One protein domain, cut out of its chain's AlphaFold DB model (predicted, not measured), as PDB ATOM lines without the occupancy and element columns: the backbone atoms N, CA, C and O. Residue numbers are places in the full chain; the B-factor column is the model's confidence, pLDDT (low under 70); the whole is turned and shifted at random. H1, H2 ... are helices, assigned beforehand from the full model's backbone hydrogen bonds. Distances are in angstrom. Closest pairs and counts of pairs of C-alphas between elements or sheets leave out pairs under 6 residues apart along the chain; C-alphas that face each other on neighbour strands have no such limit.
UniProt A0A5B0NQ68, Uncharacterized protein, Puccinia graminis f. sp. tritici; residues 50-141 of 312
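AT A GLANCE: This is residues 50 to 141 of the 312 residues of an uncharacterized protein of Puccinia graminis f. sp. tritici (UniProt A0A5B0NQ68). Crossed helices form a flat body: H1 and H5 lie toward opposite ends of its long axis, H3 and H4 stand across it between them, and a long loop leads from H2 to H3. The 92 printed residues hold five named helices, H1 to H5, and no named strand: all helix. The whole is only just compact, close to loose: radius of gyration of the C-alphas 14.7 A, spans 49 by 34 by 16 A.

HOW THE PARTS SIT: H1, residues 50 to 60, touches residues 110 to 114 of H4, residues 106 to 118, at a steep tilt of 63 degrees; closest are the C-alphas of Asp 50 and Ala 110, 6.8 A. H2, residues 67 to 70, only just touches H4, with 3 pairs of C-alphas within 8 A, closest Phe 69 and Thr 117, 7.0 A. H3, residues 88 to 97, touches residues 129 to 133 of H5, residues 126 to 139, about perpendicular at 78 degrees; closest are the C-alphas of Tyr 90 and Leu 129, 6.9 A. Every O i to N i+4 pair is within hydrogen-bond range in H1, H3, H4 and H5; H2 is too short for one.

IN THESE COORDINATES: H1 begins at C-alpha 50 (37.583, 32.355, -11.056). H4 spans 18.7 A; H5 spans 20.0 A, ending at C-alpha 139 (13.198, 49.434, -6.687).

THE WHOLE: The printed part has no cut; the H2 to H3 link is long. The pLDDT is under 70 at residues 50, 66 to 80 and 99 to 101.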
ATOM      1  N   ASP A  50      36.739  31.826 -12.125       64.38
ATOM      2  CA  ASP A  50      37.583  32.355 -11.056       64.38
ATOM      3  C   ASP A  50      38.727  31.386 -10.741       64.38
ATOM      4  O   ASP A  50      39.878  31.817 -10.668       64.38
ATOM      5  N   ASP A  51      38.432  30.088 -10.641       72.44
ATOM      6  CA  ASP A  51      39.441  29.048 -10.416       72.44
ATOM      7  C   ASP A  51      40.359  28.890 -11.636       72.44
ATOM      8  O   ASP A  51      41.582  28.874 -11.495       72.44
ATOM      9  N   TYR A  52      39.796  28.883 -12.848       74.31
ATOM     10  CA  TYR A  52      40.585  28.758 -14.079       74.31
ATOM     11  C   TYR A  52      41.542  29.942 -14.294       74.31
ATOM     12  O   TYR A  52      42.720  29.761 -14.619       74.31
ATOM     13  N   LEU A  53      41.062  31.176 -14.091       70.06
ATOM     14  CA  LEU A  53      41.902  32.377 -14.155       70.06
ATOM     15  C   LEU A  53      42.940  32.390 -13.040       70.06
ATOM     16  O   LEU A  53      44.079  32.792 -13.277       70.06
ATOM     17  N   PHE A  54      42.568  31.957 -11.837       74.94
ATOM     18  CA  PHE A  54      43.489  31.902 -10.714       74.94
ATOM     19  C   PHE A  54      44.634  30.921 -10.959       74.94
ATOM     20  O   PHE A  54      45.797  31.279 -10.767       74.94
ATOM     21  N   GLU A  55      44.328  29.718 -11.447       76.19
ATOM     22  CA  GLU A  55      45.333  28.732 -11.833       76.19
ATOM     23  C   GLU A  55      46.252  29.266 -12.934       76.19
ATOM     24  O   GLU A  55      47.472  29.153 -12.814       76.19
ATOM     25  N   ALA A  56      45.696  29.910 -13.964       76.50
ATOM     26  CA  ALA A  56      46.485  30.500 -15.043       76.50
ATOM     27  C   ALA A  56      47.431  31.605 -14.538       76.50
ATOM     28  O   ALA A  56      48.599  31.649 -14.921       76.50
ATOM     29  N   VAL A  57      46.959  32.482 -13.646       72.44
ATOM     30  CA  VAL A  57      47.792  33.537 -13.049       72.44
ATOM     31  C   VAL A  57      48.868  32.940 -12.140       72.44
ATOM     32  O   VAL A  57      50.010  33.390 -12.176       72.44
ATOM     33  N   ASN A  58      48.541  31.901 -11.374       76.44
ATOM     34  CA  ASN A  58      49.493  31.230 -10.494       76.44
ATOM     35  C   ASN A  58      50.560  30.433 -11.271       76.44
ATOM     36  O   ASN A  58      51.685  30.315 -10.803       76.44
ATOM     37  N   GLN A  59      50.244  29.927 -12.469       78.75
ATOM     38  CA  GLN A  59      51.224  29.309 -13.379       78.75
ATOM     39  C   GLN A  59      52.201  30.324 -13.991       78.75
ATOM     40  O   GLN A  59      53.304  29.950 -14.386       78.75
ATOM     41  N   LEU A  60      51.789  31.589 -14.104       74.56
ATOM     42  CA  LEU A  60      52.604  32.679 -14.646       74.56
ATOM     43  C   LEU A  60      53.410  33.423 -13.572       74.56
ATOM     44  O   LEU A  60      54.292  34.206 -13.918       74.56
ATOM     45  N   ALA A  61      53.096  33.219 -12.292       71.00
ATOM     46  CA  ALA A  61      53.786  33.848 -11.175       71.00
ATOM     47  C   ALA A  61      55.012  33.025 -10.745       71.00
ATOM     48  O   ALA A  61      54.945  31.803 -10.635       71.00
ATOM     49  N   ASP A  62      56.123  33.703 -10.442       73.25
ATOM     50  CA  ASP A  62      57.336  33.055  -9.917       73.25
ATOM     51  C   ASP A  62      57.149  32.528  -8.476       73.25
ATOM     52  O   ASP A  62      57.863  31.627  -8.033       73.25
ATOM     53  N   GLU A  63      56.168  33.069  -7.740       75.69
ATOM     54  CA  GLU A  63      55.801  32.670  -6.379       75.69
ATOM     55  C   GLU A  63      54.307  32.330  -6.294       75.69
ATOM     56  O   GLU A  63      53.461  33.031  -6.854       75.69
ATOM     57  N   ALA A  64      53.976  31.266  -5.555       70.50
ATOM     58  CA  ALA A  64      52.597  30.813  -5.403       70.50
ATOM     59  C   ALA A  64      51.753  31.839  -4.631       70.50
ATOM     60  O   ALA A  64      52.069  32.195  -3.492       70.50
ATOM     61  N   ILE A  65      50.646  32.277  -5.228       70.06
ATOM     62  CA  ILE A  65      49.785  33.303  -4.641       70.06
ATOM     63  C   ILE A  65      48.881  32.653  -3.560       70.06
ATOM     64  O   ILE A  65      48.136  31.722  -3.875       70.06
ATOM     65  N   PRO A  66      48.913  33.078  -2.276       68.94
ATOM     66  CA  PRO A  66      48.219  32.368  -1.187       68.94
ATOM     67  C   PRO A  66      46.682  32.412  -1.259       68.94
ATOM     68  O   PRO A  66      46.093  33.457  -1.041       68.94
ATOM     69  N   THR A  67      45.983  31.284  -1.401       64.31
ATOM     70  CA  THR A  67      44.503  31.223  -1.555       64.31
ATOM     71  C   THR A  67      43.662  31.873  -0.437       64.31
ATOM     72  O   THR A  67      42.456  32.068  -0.599       64.31
ATOM     73  N   ASP A  68      44.261  32.270   0.688       62.91
ATOM     74  CA  ASP A  68      43.595  32.932   1.813       62.91
ATOM     75  C   ASP A  68      42.862  34.236   1.440       62.91
ATOM     76  O   ASP A  68      41.872  34.587   2.094       62.91
ATOM     77  N   PHE A  69      43.262  34.940   0.372       57.81
ATOM     78  CA  PHE A  69      42.524  36.124  -0.096       57.81
ATOM     79  C   PHE A  69      41.199  35.799  -0.802       57.81
ATOM     80  O   PHE A  69      40.344  36.684  -0.861       57.81
ATOM     81  N   MET A  70      40.992  34.561  -1.271       56.62
ATOM     82  CA  MET A  70      39.734  34.107  -1.890       56.62
ATOM     83  C   MET A  70      38.628  33.856  -0.851       56.62
ATOM     84  O   MET A  70      37.446  33.790  -1.192       56.62
ATOM     85  N   LYS A  71      38.974  33.719   0.440       58.47
ATOM     86  CA  LYS A  71      37.998  33.439   1.505       58.47
ATOM     87  C   LYS A  71      36.961  34.559   1.599       58.47
ATOM     88  O   LYS A  71      37.316  35.705   1.876       58.47
ATOM     89  N   LYS A  72      35.674  34.224   1.431       53.50
ATOM     90  CA  LYS A  72      34.536  35.155   1.556       53.50
ATOM     91  C   LYS A  72      34.622  35.922   2.889       53.50
ATOM     92  O   LYS A  72      34.610  35.283   3.941       53.50
ATOM     93  N   PRO A  73      34.715  37.264   2.887       51.28
ATOM     94  CA  PRO A  73      34.636  38.020   4.127       51.28
ATOM     95  C   PRO A  73      33.204  37.959   4.675       51.28
ATOM     96  O   PRO A  73      32.233  38.041   3.920       51.28
ATOM     97  N   VAL A  74      33.081  37.817   5.994       47.69
ATOM     98  CA  VAL A  74      31.814  37.997   6.712       47.69
ATOM     99  C   VAL A  74      31.445  39.480   6.620       47.69
ATOM    100  O   VAL A  74      32.269  40.335   6.938       47.69
ATOM    101  N   GLN A  75      30.242  39.787   6.132       50.53
ATOM    102  CA  GLN A  75      29.779  41.162   5.920       50.53
ATOM    103  C   GLN A  75      29.745  41.940   7.246       50.53
ATOM    104  O   GLN A  75      29.089  41.521   8.198       50.53
ATOM    105  N   SER A  76      30.444  43.076   7.306       49.41
ATOM    106  CA  SER A  76      30.398  44.027   8.422       49.41
ATOM    107  C   SER A  76      29.252  45.034   8.254       49.41
ATOM    108  O   SER A  76      28.917  45.452   7.149       49.41
ATOM    109  N   SER A  77      28.657  45.433   9.377       48.22
ATOM    110  CA  SER A  77      27.360  46.108   9.527       48.22
ATOM    111  C   SER A  77      27.291  47.602   9.145       48.22
ATOM    112  O   SER A  77      26.505  48.336   9.739       48.22
ATOM    113  N   GLU A  78      28.055  48.090   8.163       53.22
ATOM    114  CA  GLU A  78      28.007  49.502   7.707       53.22
ATOM    115  C   GLU A  78      27.051  49.713   6.513       53.22
ATOM    116  O   GLU A  78      27.307  50.480   5.587       53.22
ATOM    117  N   HIS A  79      25.916  49.012   6.526       53.75
ATOM    118  CA  HIS A  79      25.013  48.823   5.383       53.75
ATOM    119  C   HIS A  79      24.289  50.080   4.851       53.75
ATOM    120  O   HIS A  79      23.601  49.986   3.838       53.75
ATOM    121  N   MET A  80      24.403  51.246   5.500       56.94
ATOM    122  CA  MET A  80      23.606  52.438   5.155       56.94
ATOM    123  C   MET A  80      24.351  53.534   4.387       56.94
ATOM    124  O   MET A  80      23.698  54.358   3.752       56.94
ATOM    125  N   SER A  81      25.687  53.577   4.406       74.38
ATOM    126  CA  SER A  81      26.429  54.718   3.836       74.38
ATOM    127  C   SER A  81      26.464  54.740   2.303       74.38
ATOM    128  O   SER A  81      26.672  55.798   1.717       74.38
ATOM    129  N   TRP A  82      26.230  53.595   1.656       84.81
ATOM    130  CA  TRP A  82      26.327  53.436   0.199       84.81
ATOM    131  C   TRP A  82      24.998  53.121  -0.485       84.81
ATOM    132  O   TRP A  82      25.003  52.784  -1.670       84.81
ATOM    133  N   TYR A  83      23.869  53.250   0.224       82.62
ATOM    134  CA  TYR A  83      22.543  53.060  -0.367       82.62
ATOM    135  C   TYR A  83      22.412  53.884  -1.665       82.62
ATOM    136  O   TYR A  83      22.778  55.061  -1.671       82.62
ATOM    137  N   PRO A  84      21.923  53.307  -2.780       87.44
ATOM    138  CA  PRO A  84      21.225  52.020  -2.908       87.44
ATOM    139  C   PRO A  84      22.127  50.786  -3.102       87.44
ATOM    140  O   PRO A  84      21.627  49.676  -3.271       87.44
ATOM    141  N   PHE A  85      23.449  50.945  -3.085       88.38
ATOM    142  CA  PHE A  85      24.395  49.834  -3.171       88.38
ATOM    143  C   PHE A  85      24.649  49.206  -1.795       88.38
ATOM    144  O   PHE A  85      24.639  49.877  -0.765       88.38
ATOM    145  N   LYS A  86      24.933  47.897  -1.784       84.56
ATOM    146  CA  LYS A  86      25.207  47.136  -0.549       84.56
ATOM    147  C   LYS A  86      26.522  47.554   0.117       84.56
ATOM    148  O   LYS A  86      26.641  47.467   1.333       84.56
ATOM    149  N   SER A  87      27.500  47.996  -0.674       88.62
ATOM    150  CA  SER A  87      28.774  48.543  -0.202       88.62
ATOM    151  C   SER A  87      29.447  49.391  -1.289       88.62
ATOM    152  O   SER A  87      29.006  49.421  -2.443       88.62
ATOM    153  N   LYS A  88      30.563  50.040  -0.936       88.81
ATOM    154  CA  LYS A  88      31.421  50.779  -1.873       88.81
ATOM    155  C   LYS A  88      31.898  49.906  -3.039       88.81
ATOM    156  O   LYS A  88      31.938  50.355  -4.182       88.81
ATOM    157  N   GLU A  89      32.239  48.650  -2.766       90.19
ATOM    158  CA  GLU A  89      32.732  47.691  -3.758       90.19
ATOM    159  C   GLU A  89      31.659  47.367  -4.806       90.19
ATOM    160  O   GLU A  89      31.986  47.216  -5.981       90.19
ATOM    161  N   TYR A  90      30.375  47.338  -4.422       90.25
ATOM    162  CA  TYR A  90      29.261  47.165  -5.366       90.25
ATOM    163  C   TYR A  90      29.110  48.354  -6.318       90.25
ATOM    164  O   TYR A  90      28.798  48.154  -7.497       90.25
ATOM    165  N   LEU A  91      29.346  49.578  -5.835       89.00
ATOM    166  CA  LEU A  91      29.358  50.769  -6.684       89.00
ATOM    167  C   LEU A  91      30.531  50.718  -7.669       89.00
ATOM    168  O   LEU A  91      30.323  50.877  -8.869       89.00
ATOM    169  N   ILE A  92      31.748  50.442  -7.185       88.94
ATOM    170  CA  ILE A  92      32.950  50.356  -8.032       88.94
ATOM    171  C   ILE A  92      32.770  49.284  -9.112       88.94
ATOM    172  O   ILE A  92      32.957  49.562 -10.295       88.94
ATOM    173  N   ALA A  93      32.342  48.081  -8.724       90.06
ATOM    174  CA  ALA A  93      32.050  46.998  -9.656       90.06
ATOM    175  C   ALA A  93      30.971  47.381 -10.677       90.06
ATOM    176  O   ALA A  93      31.109  47.092 -11.866       90.06
ATOM    177  N   SER A  94      29.923  48.087 -10.239       88.38
ATOM    178  CA  SER A  94      28.887  48.595 -11.140       88.38
ATOM    179  C   SER A  94      29.439  49.612 -12.135       88.38
ATOM    180  O   SER A  94      29.016  49.603 -13.281       88.38
ATOM    181  N   LEU A  95      30.383  50.469 -11.756       86.81
ATOM    182  CA  LEU A  95      30.986  51.414 -12.698       86.81
ATOM    183  C   LEU A  95      31.915  50.709 -13.698       86.81
ATOM    184  O   LEU A  95      31.888  51.037 -14.882       86.81
ATOM    185  N   LEU A  96      32.678  49.708 -13.242       85.94
ATOM    186  CA  LEU A  96      33.609  48.936 -14.075       85.94
ATOM    187  C   LEU A  96      32.902  48.102 -15.143       85.94
ATOM    188  O   LEU A  96      33.300  48.129 -16.306       85.94
ATOM    189  N   VAL A  97      31.846  47.378 -14.760       84.75
ATOM    190  CA  VAL A  97      31.091  46.537 -15.701       84.75
ATOM    191  C   VAL A  97      30.472  47.360 -16.820       84.75
ATOM    192  O   VAL A  97      30.360  46.888 -17.950       84.75
ATOM    193  N   GLY A  98      30.064  48.588 -16.521       73.94
ATOM    194  CA  GLY A  98      29.682  49.506 -17.570       73.94
ATOM    195  C   GLY A  98      28.660  50.543 -17.168       73.94
ATOM    196  O   GLY A  98      27.790  50.301 -16.325       73.94
ATOM    197  N   TYR A  99      28.760  51.669 -17.864       68.88
ATOM    198  CA  TYR A  99      27.819  52.781 -17.913       68.88
ATOM    199  C   TYR A  99      27.469  53.044 -19.383       68.88
ATOM    200  O   TYR A  99      28.245  52.677 -20.255       68.88
ATOM    201  N   MET A 100      26.318  53.671 -19.643       57.69
ATOM    202  CA  MET A 100      25.722  54.038 -20.948       57.69
ATOM    203  C   MET A 100      26.359  53.495 -22.251       57.69
ATOM    204  O   MET A 100      25.684  52.775 -22.977       57.69
ATOM    205  N   HIS A 101      27.610  53.841 -22.576       59.19
ATOM    206  CA  HIS A 101      28.268  53.492 -23.846       59.19
ATOM    207  C   HIS A 101      29.476  52.547 -23.733       59.19
ATOM    208  O   HIS A 101      30.068  52.202 -24.751       59.19
ATOM    209  N   HIS A 102      29.852  52.119 -22.527       70.62
ATOM    210  CA  HIS A 102      30.948  51.179 -22.300       70.62
ATOM    211  C   HIS A 102      30.429  49.989 -21.499       70.62
ATOM    212  O   HIS A 102      30.046  50.150 -20.343       70.62
ATOM    213  N   ILE A 103      30.421  48.805 -22.107       78.38
ATOM    214  CA  ILE A 103      30.066  47.546 -21.448       78.38
ATOM    215  C   ILE A 103      31.288  46.638 -21.519       78.38
ATOM    216  O   ILE A 103      31.817  46.375 -22.596       78.38
ATOM    217  N   MET A 104      31.744  46.187 -20.359       81.94
ATOM    218  CA  MET A 104      32.870  45.276 -20.218       81.94
ATOM    219  C   MET A 104      32.384  43.825 -20.297       81.94
ATOM    220  O   MET A 104      31.357  43.476 -19.713       81.94
ATOM    221  N   SER A 105      33.134  42.965 -20.990       85.56
ATOM    222  CA  SER A 105      32.872  41.520 -21.013       85.56
ATOM    223  C   SER A 105      33.064  40.890 -19.630       85.56
ATOM    224  O   SER A 105      33.899  41.358 -18.850       85.56
ATOM    225  N   ARG A 106      32.383  39.766 -19.374       85.44
ATOM    226  CA  ARG A 106      32.520  38.985 -18.132       85.44
ATOM    227  C   ARG A 106      33.976  38.609 -17.834       85.44
ATOM    228  O   ARG A 106      34.410  38.787 -16.702       85.44
ATOM    229  N   ASP A 107      34.732  38.200 -18.850       84.12
ATOM    230  CA  ASP A 107      36.111  37.715 -18.687       84.12
ATOM    231  C   ASP A 107      37.070  38.830 -18.256       84.12
ATOM    232  O   ASP A 107      37.828  38.682 -17.299       84.12
ATOM    233  N   VAL A 108      36.984  39.994 -18.906       87.25
ATOM    234  CA  VAL A 108      37.765  41.184 -18.523       87.25
ATOM    235  C   VAL A 108      37.399  41.646 -17.109       87.25
ATOM    236  O   VAL A 108      38.283  41.999 -16.328       87.25
ATOM    237  N   TYR A 109      36.115  41.599 -16.736       89.75
ATOM    238  CA  TYR A 109      35.703  41.916 -15.368       89.75
ATOM    239  C   TYR A 109      36.282  40.921 -14.349       89.75
ATOM    240  O   TYR A 109      36.769  41.348 -13.303       89.75
ATOM    241  N   ALA A 110      36.278  39.619 -14.654       86.75
ATOM    242  CA  ALA A 110      36.853  38.585 -13.794       86.75
ATOM    243  C   ALA A 110      38.370  38.777 -13.599       86.75
ATOM    244  O   ALA A 110      38.852  38.747 -12.466       86.75
ATOM    245  N   GLN A 111      39.106  39.094 -14.670       86.75
ATOM    246  CA  GLN A 111      40.535  39.428 -14.596       86.75
ATOM    247  C   GLN A 111      40.798  40.637 -13.690       86.75
ATOM    248  O   GLN A 111      41.642  40.580 -12.795       86.75
ATOM    249  N   ILE A 112      40.050  41.729 -13.875       88.38
ATOM    250  CA  ILE A 112      40.198  42.941 -13.054       88.38
ATOM    251  C   ILE A 112      39.837  42.657 -11.594       88.38
ATOM    252  O   ILE A 112      40.537  43.108 -10.686       88.38
ATOM    253  N   ARG A 113      38.772  41.887 -11.348       89.06
ATOM    254  CA  ARG A 113      38.371  41.459 -10.005       89.06
ATOM    255  C   ARG A 113      39.482  40.669  -9.316       89.06
ATOM    256  O   ARG A 113      39.751  40.934  -8.143       89.06
ATOM    257  N   LEU A 114      40.142  39.753 -10.026       86.44
ATOM    258  CA  LEU A 114      41.269  38.986  -9.498       86.44
ATOM    259  C   LEU A 114      42.449  39.901  -9.145       86.44
ATOM    260  O   LEU A 114      42.921  39.871  -8.011       86.44
ATOM    261  N   ILE A 115      42.860  40.779 -10.067       87.69
ATOM    262  CA  ILE A 115      43.957  41.738  -9.842       87.69
ATOM    263  C   ILE A 115      43.674  42.621  -8.621       87.69
ATOM    264  O   ILE A 115      44.533  42.794  -7.759       87.69
ATOM    265  N   LEU A 116      42.459  43.161  -8.508       87.81
ATOM    266  CA  LEU A 116      42.071  44.006  -7.376       87.81
ATOM    267  C   LEU A 116      42.023  43.226  -6.057       87.81
ATOM    268  O   LEU A 116      42.370  43.779  -5.011       87.81
ATOM    269  N   THR A 117      41.682  41.937  -6.110       86.62
ATOM    270  CA  THR A 117      41.706  41.054  -4.937       86.62
ATOM    271  C   THR A 117      43.128  40.878  -4.401       86.62
ATOM    272  O   THR A 117      43.306  40.902  -3.182       86.62
ATOM    273  N   LEU A 118      44.145  40.812  -5.273       82.31
ATOM    274  CA  LEU A 118      45.562  40.765  -4.868       82.31
ATOM    275  C   LEU A 118      45.997  42.019  -4.095       82.31
ATOM    276  O   LEU A 118      46.856  41.944  -3.220       82.31
ATOM    277  N   VAL A 119      45.377  43.167  -4.380       84.94
ATOM    278  CA  VAL A 119      45.642  44.456  -3.709       84.94
ATOM    279  C   VAL A 119      44.721  44.665  -2.488       84.94
ATOM    280  O   VAL A 119      44.751  45.706  -1.838       84.94
ATOM    281  N   GLY A 120      43.903  43.667  -2.135       82.69
ATOM    282  CA  GLY A 120      43.020  43.699  -0.966       82.69
ATOM    283  C   GLY A 120      41.635  44.310  -1.211       82.69
ATOM    284  O   GLY A 120      40.876  44.481  -0.259       82.69
ATOM    285  N   VAL A 121      41.265  44.606  -2.463       86.25
ATOM    286  CA  VAL A 121      39.926  45.095  -2.834       86.25
ATOM    287  C   VAL A 121      39.088  43.942  -3.381       86.25
ATOM    288  O   VAL A 121      39.338  43.428  -4.467       86.25
ATOM    289  N   ARG A 122      38.046  43.546  -2.646       86.12
ATOM    290  CA  ARG A 122      37.200  42.396  -3.002       86.12
ATOM    291  C   ARG A 122      35.913  42.842  -3.687       86.12
ATOM    292  O   ARG A 122      34.937  43.182  -3.022       86.12
ATOM    293  N   LEU A 123      35.898  42.821  -5.018       89.50
ATOM    294  CA  LEU A 123      34.688  43.122  -5.787       89.50
ATOM    295  C   LEU A 123      33.717  41.923  -5.827       89.50
ATOM    296  O   LEU A 123      34.161  40.766  -5.832       89.50
ATOM    297  N   PRO A 124      32.391  42.170  -5.882       89.69
ATOM    298  CA  PRO A 124      31.395  41.113  -6.023       89.69
ATOM    299  C   PRO A 124      31.580  40.320  -7.324       89.69
ATOM    300  O   PRO A 124      32.031  40.851  -8.340       89.69
ATOM    301  N   HIS A 125      31.188  39.048  -7.301       88.69
ATOM    302  CA  HIS A 125      31.127  38.232  -8.511       88.69
ATOM    303  C   HIS A 125      30.097  38.802  -9.504       88.69
ATOM    304  O   HIS A 125      29.131  39.459  -9.097       88.69
ATOM    305  N   TRP A 126      30.280  38.526 -10.799       85.81
ATOM    306  CA  TRP A 126      29.417  39.016 -11.880       85.81
ATOM    307  C   TRP A 126      27.923  38.782 -11.609       85.81
ATOM    308  O   TRP A 126      27.128  39.718 -11.646       85.81
ATOM    309  N   THR A 127      27.542  37.548 -11.271       86.44
ATOM    310  CA  THR A 127      26.140  37.177 -11.009       86.44
ATOM    311  C   THR A 127      25.560  37.939  -9.820       86.44
ATOM    312  O   THR A 127      24.426  38.411  -9.854       86.44
ATOM    313  N   THR A 128      26.366  38.154  -8.777       88.06
ATOM    314  CA  THR A 128      25.964  38.935  -7.600       88.06
ATOM    315  C   THR A 128      25.729  40.403  -7.959       88.06
ATOM    316  O   THR A 128      24.783  41.022  -7.472       88.06
ATOM    317  N   LEU A 129      26.570  40.958  -8.835       89.06
ATOM    318  CA  LEU A 129      26.415  42.316  -9.341       89.06
ATOM    319  C   LEU A 129      25.171  42.454 -10.228       89.06
ATOM    320  O   LEU A 129      24.455  43.450 -10.125       89.06
ATOM    321  N   GLN A 130      24.900  41.458 -11.072       86.19
ATOM    322  CA  GLN A 130      23.705  41.415 -11.910       86.19
ATOM    323  C   GLN A 130      22.434  41.444 -11.055       86.19
ATOM    324  O   GLN A 130      21.600  42.326 -11.253       86.19
ATOM    325  N   HIS A 131      22.335  40.575 -10.045       87.25
ATOM    326  CA  HIS A 131      21.195  40.568  -9.129       87.25
ATOM    327  C   HIS A 131      21.056  41.877  -8.348       87.25
ATOM    328  O   HIS A 131      19.952  42.397  -8.218       87.25
ATOM    329  N   ALA A 132      22.160  42.464  -7.873       88.12
ATOM    330  CA  ALA A 132      22.108  43.758  -7.190       88.12
ATOM    331  C   ALA A 132      21.600  44.884  -8.112       88.12
ATOM    332  O   ALA A 132      20.853  45.758  -7.681       88.12
ATOM    333  N   ARG A 133      21.963  44.861  -9.400       86.38
ATOM    334  CA  ARG A 133      21.454  45.821 -10.392       86.38
ATOM    335  C   ARG A 133      19.984  45.583 -10.729       86.38
ATOM    336  O   ARG A 133      19.251  46.548 -10.921       86.38
ATOM    337  N   GLU A 134      19.550  44.329 -10.815       85.75
ATOM    338  CA  GLU A 134      18.137  43.965 -10.983       85.75
ATOM    339  C   GLU A 134      17.297  44.429  -9.786       85.75
ATOM    340  O   GLU A 134      16.233  45.012  -9.980       85.75
ATOM    341  N   GLU A 135      17.813  44.274  -8.566       88.12
ATOM    342  CA  GLU A 135      17.197  44.761  -7.328       88.12
ATOM    343  C   GLU A 135      17.007  46.289  -7.361       88.12
ATOM    344  O   GLU A 135      15.900  46.782  -7.140       88.12
ATOM    345  N   ILE A 136      18.046  47.044  -7.749       88.31
ATOM    346  CA  ILE A 136      17.963  48.507  -7.909       88.31
ATOM    347  C   ILE A 136      16.963  48.897  -9.011       88.31
ATOM    348  O   ILE A 136      16.184  49.833  -8.836       88.31
ATOM    349  N   ARG A 137      16.944  48.189 -10.147       86.19
ATOM    350  CA  ARG A 137      15.973  48.456 -11.226       86.19
ATOM    351  C   ARG A 137      14.538  48.208 -10.782       86.19
ATOM    352  O   ARG A 137      13.673  49.017 -11.102       86.19
ATOM    353  N   SER A 138      14.308  47.126 -10.043       88.25
ATOM    354  CA  SER A 138      13.006  46.790  -9.465       88.25
ATOM    355  C   SER A 138      12.548  47.871  -8.484       88.25
ATOM    356  O   SER A 138      11.430  48.376  -8.587       88.25
ATOM    357  N   MET A 139      13.452  48.331  -7.616       88.19
ATOM    358  CA  MET A 139      13.198  49.434  -6.687       88.19
ATOM    359  C   MET A 139      12.803  50.730  -7.410       88.19
ATOM    360  O   MET A 139      11.858  51.401  -6.999       88.19
ATOM    361  N   LEU A 140      13.484  51.065  -8.511       85.25
ATOM    362  CA  LEU A 140      13.168  52.237  -9.336       85.25
ATOM    363  C   LEU A 140      11.983  52.013 -10.289       85.25
ATOM    364  O   LEU A 140      11.571  52.950 -10.973       85.25
ATOM    365  N   LYS A 141      11.431  50.793 -10.348       85.81
ATOM    366  CA  LYS A 141      10.397  50.374 -11.305       85.81
ATOM    367  C   LYS A 141      10.796  50.653 -12.760       85.81
ATOM    368  O   LYS A 141       9.959  51.018 -13.579       85.81
TER     369      LYS A 141